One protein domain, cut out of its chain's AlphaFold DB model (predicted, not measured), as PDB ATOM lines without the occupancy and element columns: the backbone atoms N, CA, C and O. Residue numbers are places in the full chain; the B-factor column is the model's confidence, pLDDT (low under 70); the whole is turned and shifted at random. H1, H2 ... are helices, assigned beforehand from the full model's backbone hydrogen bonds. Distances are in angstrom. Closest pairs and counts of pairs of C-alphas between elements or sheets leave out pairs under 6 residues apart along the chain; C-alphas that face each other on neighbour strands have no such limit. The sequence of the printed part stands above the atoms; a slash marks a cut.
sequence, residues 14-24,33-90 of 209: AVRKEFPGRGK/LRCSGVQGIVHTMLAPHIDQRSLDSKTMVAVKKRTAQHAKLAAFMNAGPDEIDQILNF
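Overview. This is residues 14 to 24 and 33 to 90 of the 209 residues of an uncharacterized protein of Neosartorya fumigata (strain ATCC MYA-4609 / Af293 / CBS 101355 / FGSC A1100) (UniProt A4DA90). From a short helix H1 at one end, you cross a cut to a loose, open V of two helices, H2 and the long H3, with residues 46 to 56 at its bend; H4 packs crosswise on H3. The 69 printed residues hold four named helices, H1 to H4 in order, and no named strand: all helix. The whole is loose, radius of gyration of the C-alphas 15.5 A, spanning 45 by 32 by 20 A.

Arrangement. H1, residues 14 to 17, and H2, residues 35 to 45, are apart from each other and from the other helices. Look at residues 70 to 74 of H3, residues 57 to 77: there alone it touches H4, residues 81 to 88, about perpendicular at 82 degrees. Their closest C-alphas, Ala 74 and Pro 81, are 5.3 A apart. Every O i to N i+4 pair is within hydrogen-bond range in H2 and H3, 3 of 4 in H4; H1 is too short for one.

Along the chain. Find C-alpha 14, where H1 begins, at (31.921, 6.402, 61.764); H1 measures 5.4 A and H2 15.6 A. H3 runs 30.5 A from C-alpha 57 at (1.672, 3.999, 38.264). H4, 10.6 A, ends at C-alpha 88, (23.975, 0.371, 31.131).

Size, cuts and confidence. Residues 25 to 32 are cut out, leaving 13.7 A between C-alphas 24 and 33. H2 to H3 is a long link, H3 to H4 a tight one. The model's pLDDT is under 70 at residues 22 to 24, 47 to 55, 58 to 59 and 83 to 90.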
ATOM      1  N   ALA A  14      33.268   6.288  62.317       82.81
ATOM      2  CA  ALA A  14      31.921   6.402  61.764       82.81
ATOM      3  C   ALA A  14      31.769   5.579  60.477       82.81
ATOM      4  O   ALA A  14      30.845   4.772  60.387       82.81
ATOM      5  N   VAL A  15      32.708   5.692  59.528       82.44
ATOM      6  CA  VAL A  15      32.689   4.914  58.270       82.44
ATOM      7  C   VAL A  15      32.705   3.412  58.553       82.44
ATOM      8  O   VAL A  15      31.944   2.647  57.966       82.44
ATOM      9  N   ARG A  16      33.532   2.964  59.501       80.69
ATOM     10  CA  ARG A  16      33.656   1.550  59.882       80.69
ATOM     11  C   ARG A  16      32.357   0.945  60.414       80.69
ATOM     12  O   ARG A  16      32.118  -0.237  60.167       80.69
ATOM     13  N   LYS A  17      31.522   1.723  61.111       84.56
ATOM     14  CA  LYS A  17      30.218   1.267  61.635       84.56
ATOM     15  C   LYS A  17      29.207   0.955  60.533       84.56
ATOM     16  O   LYS A  17      28.262   0.208  60.765       84.56
ATOM     17  N   GLU A  18      29.412   1.480  59.331       83.06
ATOM     18  CA  GLU A  18      28.519   1.253  58.197       83.06
ATOM     19  C   GLU A  18      28.740  -0.104  57.511       83.06
ATOM     20  O   GLU A  18      27.995  -0.444  56.591       83.06
ATOM     21  N   PHE A  19      29.730  -0.890  57.952       84.25
ATOM     22  CA  PHE A  19      30.073  -2.203  57.400       84.25
ATOM     23  C   PHE A  19      29.826  -3.311  58.440       84.25
ATOM     24  O   PHE A  19      30.719  -3.667  59.211       84.25
ATOM     25  N   PRO A  20      28.626  -3.916  58.462       74.31
ATOM     26  CA  PRO A  20      28.173  -4.789  59.549       74.31
ATOM     27  C   PRO A  20      28.860  -6.165  59.560       74.31
ATOM     28  O   PRO A  20      28.738  -6.921  60.524       74.31
ATOM     29  N   GLY A  21      29.567  -6.520  58.481       71.19
ATOM     30  CA  GLY A  21      30.352  -7.751  58.395       71.19
ATOM     31  C   GLY A  21      31.717  -7.668  59.090       71.19
ATOM     32  O   GLY A  21      32.337  -8.706  59.346       71.19
ATOM     33  N   ARG A  22      32.186  -6.456  59.412       64.44
ATOM     34  CA  ARG A  22      33.501  -6.211  60.006       64.44
ATOM     35  C   ARG A  22      33.531  -6.757  61.439       64.44
ATOM     36  O   ARG A  22      32.840  -6.245  62.309       64.44
ATOM     37  N   GLY A  23      34.313  -7.815  61.668       60.94
ATOM     38  CA  GLY A  23      34.474  -8.467  62.980       60.94
ATOM     39  C   GLY A  23      33.883  -9.877  63.101       60.94
ATOM     40  O   GLY A  23      34.083 -10.524  64.121       60.94
ATOM     41  N   LYS A  24      33.194 -10.388  62.068       62.22
ATOM     42  CA  LYS A  24      32.620 -11.750  62.077       62.22
ATOM     43  C   LYS A  24      33.498 -12.820  61.411       62.22
ATOM     44  O   LYS A  24      33.107 -13.981  61.381       62.22
ATOM     45  N   LEU A  33      30.424  -4.736  51.686       76.25
ATOM     46  CA  LEU A  33      29.205  -3.995  51.362       76.25
ATOM     47  C   LEU A  33      28.763  -3.119  52.537       76.25
ATOM     48  O   LEU A  33      28.671  -3.570  53.681       76.25
ATOM     49  N   ARG A  34      28.436  -1.866  52.224       82.56
ATOM     50  CA  ARG A  34      27.863  -0.895  53.161       82.56
ATOM     51  C   ARG A  34      26.411  -1.258  53.498       82.56
ATOM     52  O   ARG A  34      25.661  -1.678  52.615       82.56
ATOM     53  N   CYS A  35      25.981  -1.016  54.738       80.81
ATOM     54  CA  CYS A  35      24.609  -1.234  55.223       80.81
ATOM     55  C   CYS A  35      23.538  -0.677  54.275       80.81
ATOM     56  O   CYS A  35      22.573  -1.368  53.954       80.81
ATOM     57  N   SER A  36      23.718   0.557  53.799       79.94
ATOM     58  CA  SER A  36      22.767   1.216  52.897       79.94
ATOM     59  C   SER A  36      22.655   0.526  51.534       79.94
ATOM     60  O   SER A  36      21.566   0.481  50.962       79.94
ATOM     61  N   GLY A  37      23.744  -0.067  51.034       80.75
ATOM     62  CA  GLY A  37      23.734  -0.869  49.810       80.75
ATOM     63  C   GLY A  37      22.907  -2.143  49.976       80.75
ATOM     64  O   GLY A  37      22.026  -2.418  49.165       80.75
ATOM     65  N   VAL A  38      23.116  -2.868  51.081       81.06
ATOM     66  CA  VAL A  38      22.343  -4.080  51.414       81.06
ATOM     67  C   VAL A  38      20.853  -3.757  51.551       81.06
ATOM     68  O   VAL A  38      20.016  -4.434  50.957       81.06
ATOM     69  N   GLN A  39      20.510  -2.686  52.269       80.69
ATOM     70  CA  GLN A  39      19.122  -2.234  52.410       80.69
ATOM     71  C   GLN A  39      18.493  -1.854  51.063       80.69
ATOM     72  O   GLN A  39      17.337  -2.190  50.810       80.69
ATOM     73  N   GLY A  40      19.248  -1.198  50.177       78.50
ATOM     74  CA  GLY A  40      18.790  -0.847  48.832       78.50
ATOM     75  C   GLY A  40      18.467  -2.069  47.965       78.50
ATOM     76  O   GLY A  40      17.447  -2.072  47.268       78.50
ATOM     77  N   ILE A  41      19.290  -3.120  48.046       79.25
ATOM     78  CA  ILE A  41      19.060  -4.395  47.345       79.25
ATOM     79  C   ILE A  41      17.808  -5.078  47.893       79.25
ATOM     80  O   ILE A  41      16.907  -5.395  47.121       79.25
ATOM     81  N   VAL A  42      17.708  -5.232  49.217       81.38
ATOM     82  CA  VAL A  42      16.554  -5.864  49.876       81.38
ATOM     83  C   VAL A  42      15.256  -5.142  49.517       81.38
ATOM     84  O   VAL A  42      14.295  -5.777  49.099       81.38
ATOM     85  N   HIS A  43      15.237  -3.809  49.586       79.62
ATOM     86  CA  HIS A  43      14.069  -3.021  49.189       79.62
ATOM     87  C   HIS A  43      13.681  -3.254  47.720       79.62
ATOM     88  O   HIS A  43      12.504  -3.206  47.371       79.62
ATOM     89  N   THR A  44      14.654  -3.451  46.832       74.31
ATOM     90  CA  THR A  44      14.390  -3.654  45.401       74.31
ATOM     91  C   THR A  44      13.905  -5.075  45.117       74.31
ATOM     92  O   THR A  44      12.962  -5.241  44.354       74.31
ATOM     93  N   MET A  45      14.484  -6.086  45.767       73.00
ATOM     94  CA  MET A  45      14.087  -7.491  45.608       73.00
ATOM     95  C   MET A  45      12.726  -7.808  46.233       73.00
ATOM     96  O   MET A  45      12.017  -8.678  45.744       73.00
ATOM     97  N   LEU A  46      12.349  -7.099  47.300       76.81
ATOM     98  CA  LEU A  46      11.028  -7.227  47.921       76.81
ATOM     99  C   LEU A  46       9.939  -6.430  47.187       76.81
ATOM    100  O   LEU A  46       8.762  -6.548  47.530       76.81
ATOM    101  N   ALA A  47      10.301  -5.604  46.200       69.44
ATOM    102  CA  ALA A  47       9.315  -4.904  45.392       69.44
ATOM    103  C   ALA A  47       8.615  -5.899  44.442       69.44
ATOM    104  O   ALA A  47       9.276  -6.769  43.873       69.44
ATOM    105  N   PRO A  48       7.288  -5.788  44.243       61.38
ATOM    106  CA  PRO A  48       6.568  -6.638  43.296       61.38
ATOM    107  C   PRO A  48       7.168  -6.497  41.895       61.38
ATOM    108  O   PRO A  48       7.603  -5.409  41.532       61.38
ATOM    109  N   HIS A  49       7.195  -7.585  41.121       59.97
ATOM    110  CA  HIS A  49       7.808  -7.600  39.793       59.97
ATOM    111  C   HIS A  49       7.136  -6.559  38.882       59.97
ATOM    112  O   HIS A  49       5.913  -6.544  38.746       59.97
ATOM    113  N   ILE A  50       7.939  -5.655  38.319       60.31
ATOM    114  CA  ILE A  50       7.470  -4.504  37.543       60.31
ATOM    115  C   ILE A  50       7.750  -4.782  36.072       60.31
ATOM    116  O   ILE A  50       8.910  -4.935  35.686       60.31
ATOM    117  N   ASP A  51       6.699  -4.816  35.255       58.72
ATOM    118  CA  ASP A  51       6.846  -4.791  33.805       58.72
ATOM    119  C   ASP A  51       7.278  -3.382  33.388       58.72
ATOM    120  O   ASP A  51       6.520  -2.426  33.490       58.72
ATOM    121  N   GLN A  52       8.519  -3.226  32.929       58.62
ATOM    122  CA  GLN A  52       9.081  -1.918  32.574       58.62
ATOM    123  C   GLN A  52       8.408  -1.262  31.354       58.62
ATOM    124  O   GLN A  52       8.742  -0.124  31.023       58.62
ATOM    125  N   ARG A  53       7.489  -1.959  30.675       58.38
ATOM    126  CA  ARG A  53       6.779  -1.468  29.484       58.38
ATOM    127  C   ARG A  53       5.339  -1.041  29.759       58.38
ATOM    128  O   ARG A  53       4.723  -0.441  28.879       58.38
ATOM    129  N   SER A  54       4.792  -1.327  30.938       61.28
ATOM    130  CA  SER A  54       3.425  -0.942  31.284       61.28
ATOM    131  C   SER A  54       3.329   0.527  31.719       61.28
ATOM    132  O   SER A  54       4.242   1.095  32.310       61.28
ATOM    133  N   LEU A  55       2.197   1.170  31.418       69.75
ATOM    134  CA  LEU A  55       1.904   2.565  31.794       69.75
ATOM    135  C   LEU A  55       1.282   2.688  33.196       69.75
ATOM    136  O   LEU A  55       0.702   3.720  33.541       69.75
ATOM    137  N   ASP A  56       1.347   1.638  34.009       75.88
ATOM    138  CA  ASP A  56       0.815   1.678  35.362       75.88
ATOM    139  C   ASP A  56       1.681   2.561  36.274       75.88
ATOM    140  O   ASP A  56       2.873   2.811  36.062       75.88
ATOM    141  N   SER A  57       1.051   3.057  37.336       72.44
ATOM    142  CA  SER A  57       1.672   3.999  38.264       72.44
ATOM    143  C   SER A  57       2.913   3.431  38.961       72.44
ATOM    144  O   SER A  57       3.820   4.198  39.288       72.44
ATOM    145  N   LYS A  58       3.004   2.108  39.155       69.56
ATOM    146  CA  LYS A  58       4.169   1.465  39.780       69.56
ATOM    147  C   LYS A  58       5.349   1.406  38.813       69.56
ATOM    148  O   LYS A  58       6.463   1.746  39.219       69.56
ATOM    149  N   THR A  59       5.110   1.089  37.541       69.81
ATOM    150  CA  THR A  59       6.148   1.147  36.503       69.81
ATOM    151  C   THR A  59       6.691   2.552  36.313       69.81
ATOM    152  O   THR A  59       7.907   2.739  36.319       69.81
ATOM    153  N   MET A  60       5.834   3.574  36.284       73.69
ATOM    154  CA  MET A  60       6.287   4.967  36.172       73.69
ATOM    155  C   MET A  60       7.184   5.402  37.342       73.69
ATOM    156  O   MET A  60       8.149   6.144  37.147       73.69
ATOM    157  N   VAL A  61       6.903   4.934  38.561       74.81
ATOM    158  CA  VAL A  61       7.753   5.196  39.736       74.81
ATOM    159  C   VAL A  61       9.096   4.473  39.618       74.81
ATOM    160  O   VAL A  61      10.134   5.063  39.925       74.81
ATOM    161  N   ALA A  62       9.107   3.228  39.144       70.44
ATOM    162  CA  ALA A  62      10.336   2.464  38.948       70.44
ATOM    163  C   ALA A  62      11.228   3.058  37.853       70.44
ATOM    164  O   ALA A  62      12.431   3.207  38.071       70.44
ATOM    165  N   VAL A  63      10.639   3.476  36.728       73.75
ATOM    166  CA  VAL A  63      11.340   4.185  35.650       73.75
ATOM    167  C   VAL A  63      11.975   5.462  36.196       73.75
ATOM    168  O   VAL A  63      13.184   5.632  36.078       73.75
ATOM    169  N   LYS A  64      11.216   6.302  36.917       77.50
ATOM    170  CA  LYS A  64      11.761   7.517  37.551       77.50
ATOM    171  C   LYS A  64      12.909   7.220  38.520       77.50
ATOM    172  O   LYS A  64      13.910   7.935  38.521       77.50
ATOM    173  N   LYS A  65      12.788   6.171  39.344       74.94
ATOM    174  CA  LYS A  65      13.837   5.772  40.296       74.94
ATOM    175  C   LYS A  65      15.108   5.314  39.575       74.94
ATOM    176  O   LYS A  65      16.198   5.698  39.996       74.94
ATOM    177  N   ARG A  66      14.972   4.557  38.483       73.50
ATOM    178  CA  ARG A  66      16.090   4.113  37.638       73.50
ATOM    179  C   ARG A  66      16.767   5.290  36.937       73.50
ATOM    180  O   ARG A  66      17.980   5.433  37.049       73.50
ATOM    181  N   THR A  67      16.003   6.193  36.324       73.94
ATOM    182  CA  THR A  67      16.543   7.414  35.700       73.94
ATOM    183  C   THR A  67      17.313   8.270  36.710       73.94
ATOM    184  O   THR A  67      18.402   8.754  36.414       73.94
ATOM    185  N   ALA A  68      16.812   8.405  37.942       81.31
ATOM    186  CA  ALA A  68      17.525   9.123  38.997       81.31
ATOM    187  C   ALA A  68      18.838   8.432  39.421       81.31
ATOM    188  O   ALA A  68      19.794   9.109  39.795       81.31
ATOM    189  N   GLN A  69      18.908   7.097  39.378       77.44
ATOM    190  CA  GLN A  69      20.154   6.359  39.616       77.44
ATOM    191  C   GLN A  69      21.156   6.566  38.477       77.44
ATOM    192  O   GLN A  69      22.328   6.806  38.754       77.44
ATOM    193  N   HIS A  70      20.695   6.550  37.224       75.19
ATOM    194  CA  HIS A  70      21.538   6.832  36.060       75.19
ATOM    195  C   HIS A  70      22.110   8.254  36.128       75.19
ATOM    196  O   HIS A  70      23.310   8.435  35.960       75.19
ATOM    197  N   ALA A  71      21.302   9.250  36.507       79.69
ATOM    198  CA  ALA A  71      21.768  10.624  36.702       79.69
ATOM    199  C   ALA A  71      22.832  10.751  37.809       79.69
ATOM    200  O   ALA A  71      23.776  11.525  37.679       79.69
ATOM    201  N   LYS A  72      22.719   9.973  38.896       82.25
ATOM    202  CA  LYS A  72      23.753   9.928  39.944       82.25
ATOM    203  C   LYS A  72      25.056   9.324  39.435       82.25
ATOM    204  O   LYS A  72      26.117   9.825  39.790       82.25
ATOM    205  N   LEU A  73      24.978   8.267  38.628       78.19
ATOM    206  CA  LEU A  73      26.160   7.663  38.019       78.19
ATOM    207  C   LEU A  73      26.807   8.619  37.009       78.19
ATOM    208  O   LEU A  73      28.022   8.775  37.027       78.19
ATOM    209  N   ALA A  74      26.000   9.315  36.209       77.25
ATOM    210  CA  ALA A  74      26.459  10.338  35.274       77.25
ATOM    211  C   ALA A  74      27.207  11.458  36.008       77.25
ATOM    212  O   ALA A  74      28.347  11.761  35.680       77.25
ATOM    213  N   ALA A  75      26.624  11.987  37.088       85.38
ATOM    214  CA  ALA A  75      27.278  12.988  37.924       85.38
ATOM    215  C   ALA A  75      28.569  12.467  38.582       85.38
ATOM    216  O   ALA A  75      29.545  13.204  38.678       85.38
ATOM    217  N   PHE A  76      28.596  11.202  39.019       84.75
ATOM    218  CA  PHE A  76      29.789  10.580  39.599       84.75
ATOM    219  C   PHE A  76      30.929  10.437  38.580       84.75
ATOM    220  O   PHE A  76      32.079  10.709  38.909       84.75
ATOM    221  N   MET A  77      30.603  10.047  37.347       81.81
ATOM    222  CA  MET A  77      31.558   9.892  36.245       81.81
ATOM    223  C   MET A  77      31.873  11.213  35.528       81.81
ATOM    224  O   MET A  77      32.725  11.228  34.644       81.81
ATOM    225  N   ASN A  78      31.198  12.310  35.896       85.56
ATOM    226  CA  ASN A  78      31.216  13.586  35.177       85.56
ATOM    227  C   ASN A  78      30.860  13.438  33.680       85.56
ATOM    228  O   ASN A  78      31.515  14.013  32.813       85.56
ATOM    229  N   ALA A  79      29.831  12.640  33.398       81.12
ATOM    230  CA  ALA A  79      29.352  12.280  32.066       81.12
ATOM    231  C   ALA A  79      27.920  12.786  31.818       81.12
ATOM    232  O   ALA A  79      27.187  13.129  32.754       81.12
ATOM    233  N   GLY A  80      27.504  12.794  30.552       74.56
ATOM    234  CA  GLY A  80      26.115  12.998  30.151       74.56
ATOM    235  C   GLY A  80      25.222  11.824  30.588       74.56
ATOM    236  O   GLY A  80      25.655  10.668  30.556       74.56
ATOM    237  N   PRO A  81      23.961  12.054  31.003       71.25
ATOM    238  CA  PRO A  81      23.031  10.965  31.325       71.25
ATOM    239  C   PRO A  81      22.799   9.981  30.163       71.25
ATOM    240  O   PRO A  81      22.625   8.786  30.391       71.25
ATOM    241  N   ASP A  82      22.844  10.474  28.927       70.38
ATOM    242  CA  ASP A  82      22.718   9.718  27.678       70.38
ATOM    243  C   ASP A  82      23.945   8.847  27.362       70.38
ATOM    244  O   ASP A  82      23.821   7.812  26.700       70.38
ATOM    245  N   GLU A  83      25.122   9.211  27.873       66.81
ATOM    246  CA  GLU A  83      26.342   8.401  27.774       66.81
ATOM    247  C   GLU A  83      26.275   7.197  28.725       66.81
ATOM    248  O   GLU A  83      26.698   6.091  28.384       66.81
ATOM    249  N   ILE A  84      25.662   7.375  29.899       69.38
ATOM    250  CA  ILE A  84      25.438   6.293  30.866       69.38
ATOM    251  C   ILE A  84      24.403   5.284  30.359       69.38
ATOM    252  O   ILE A  84      24.584   4.078  30.544       69.38
ATOM    253  N   ASP A  85      23.347   5.740  29.687       62.12
ATOM    254  CA  ASP A  85      22.332   4.855  29.103       62.12
ATOM    255  C   ASP A  85      22.925   3.914  28.044       62.12
ATOM    256  O   ASP A  85      22.508   2.759  27.936       62.12
ATOM    257  N   GLN A  86      23.938   4.361  27.300       58.34
ATOM    258  CA  GLN A  86      24.656   3.517  26.343       58.34
ATOM    259  C   GLN A  86      25.497   2.438  27.036       58.34
ATOM    260  O   GLN A  86      25.594   1.329  26.522       58.34
ATOM    261  N   ILE A  87      26.056   2.728  28.212       56.91
ATOM    262  CA  ILE A  87      26.873   1.785  28.991       56.91
ATOM    263  C   ILE A  87      25.994   0.773  29.750       56.91
ATOM    264  O   ILE A  87      26.354  -0.396  29.868       56.91
ATOM    265  N   LEU A  88      24.832   1.193  30.262       52.09
ATOM    266  CA  LEU A  88      23.975   0.371  31.131       52.09
ATOM    267  C   LEU A  88      22.893  -0.442  30.402       52.09
ATOM    268  O   LEU A  88      22.279  -1.311  31.020       52.09
ATOM    269  N   ASN A  89      22.629  -0.184  29.118       44.47
ATOM    270  CA  ASN A  89      21.665  -0.958  28.320       44.47
ATOM    271  C   ASN A  89      22.217  -2.299  27.799       44.47
ATOM    272  O   ASN A  89      21.539  -2.998  27.044       44.47
ATOM    273  N   PHE A  90      23.416  -2.691  28.228       38.91
ATOM    274  CA  PHE A  90      23.959  -4.023  27.993       38.91
ATOM    275  C   PHE A  90      23.483  -5.010  29.077       38.91
ATOM    276  O   PHE A  90      23.380  -4.628  30.244       38.91
TER     277      PHE A  90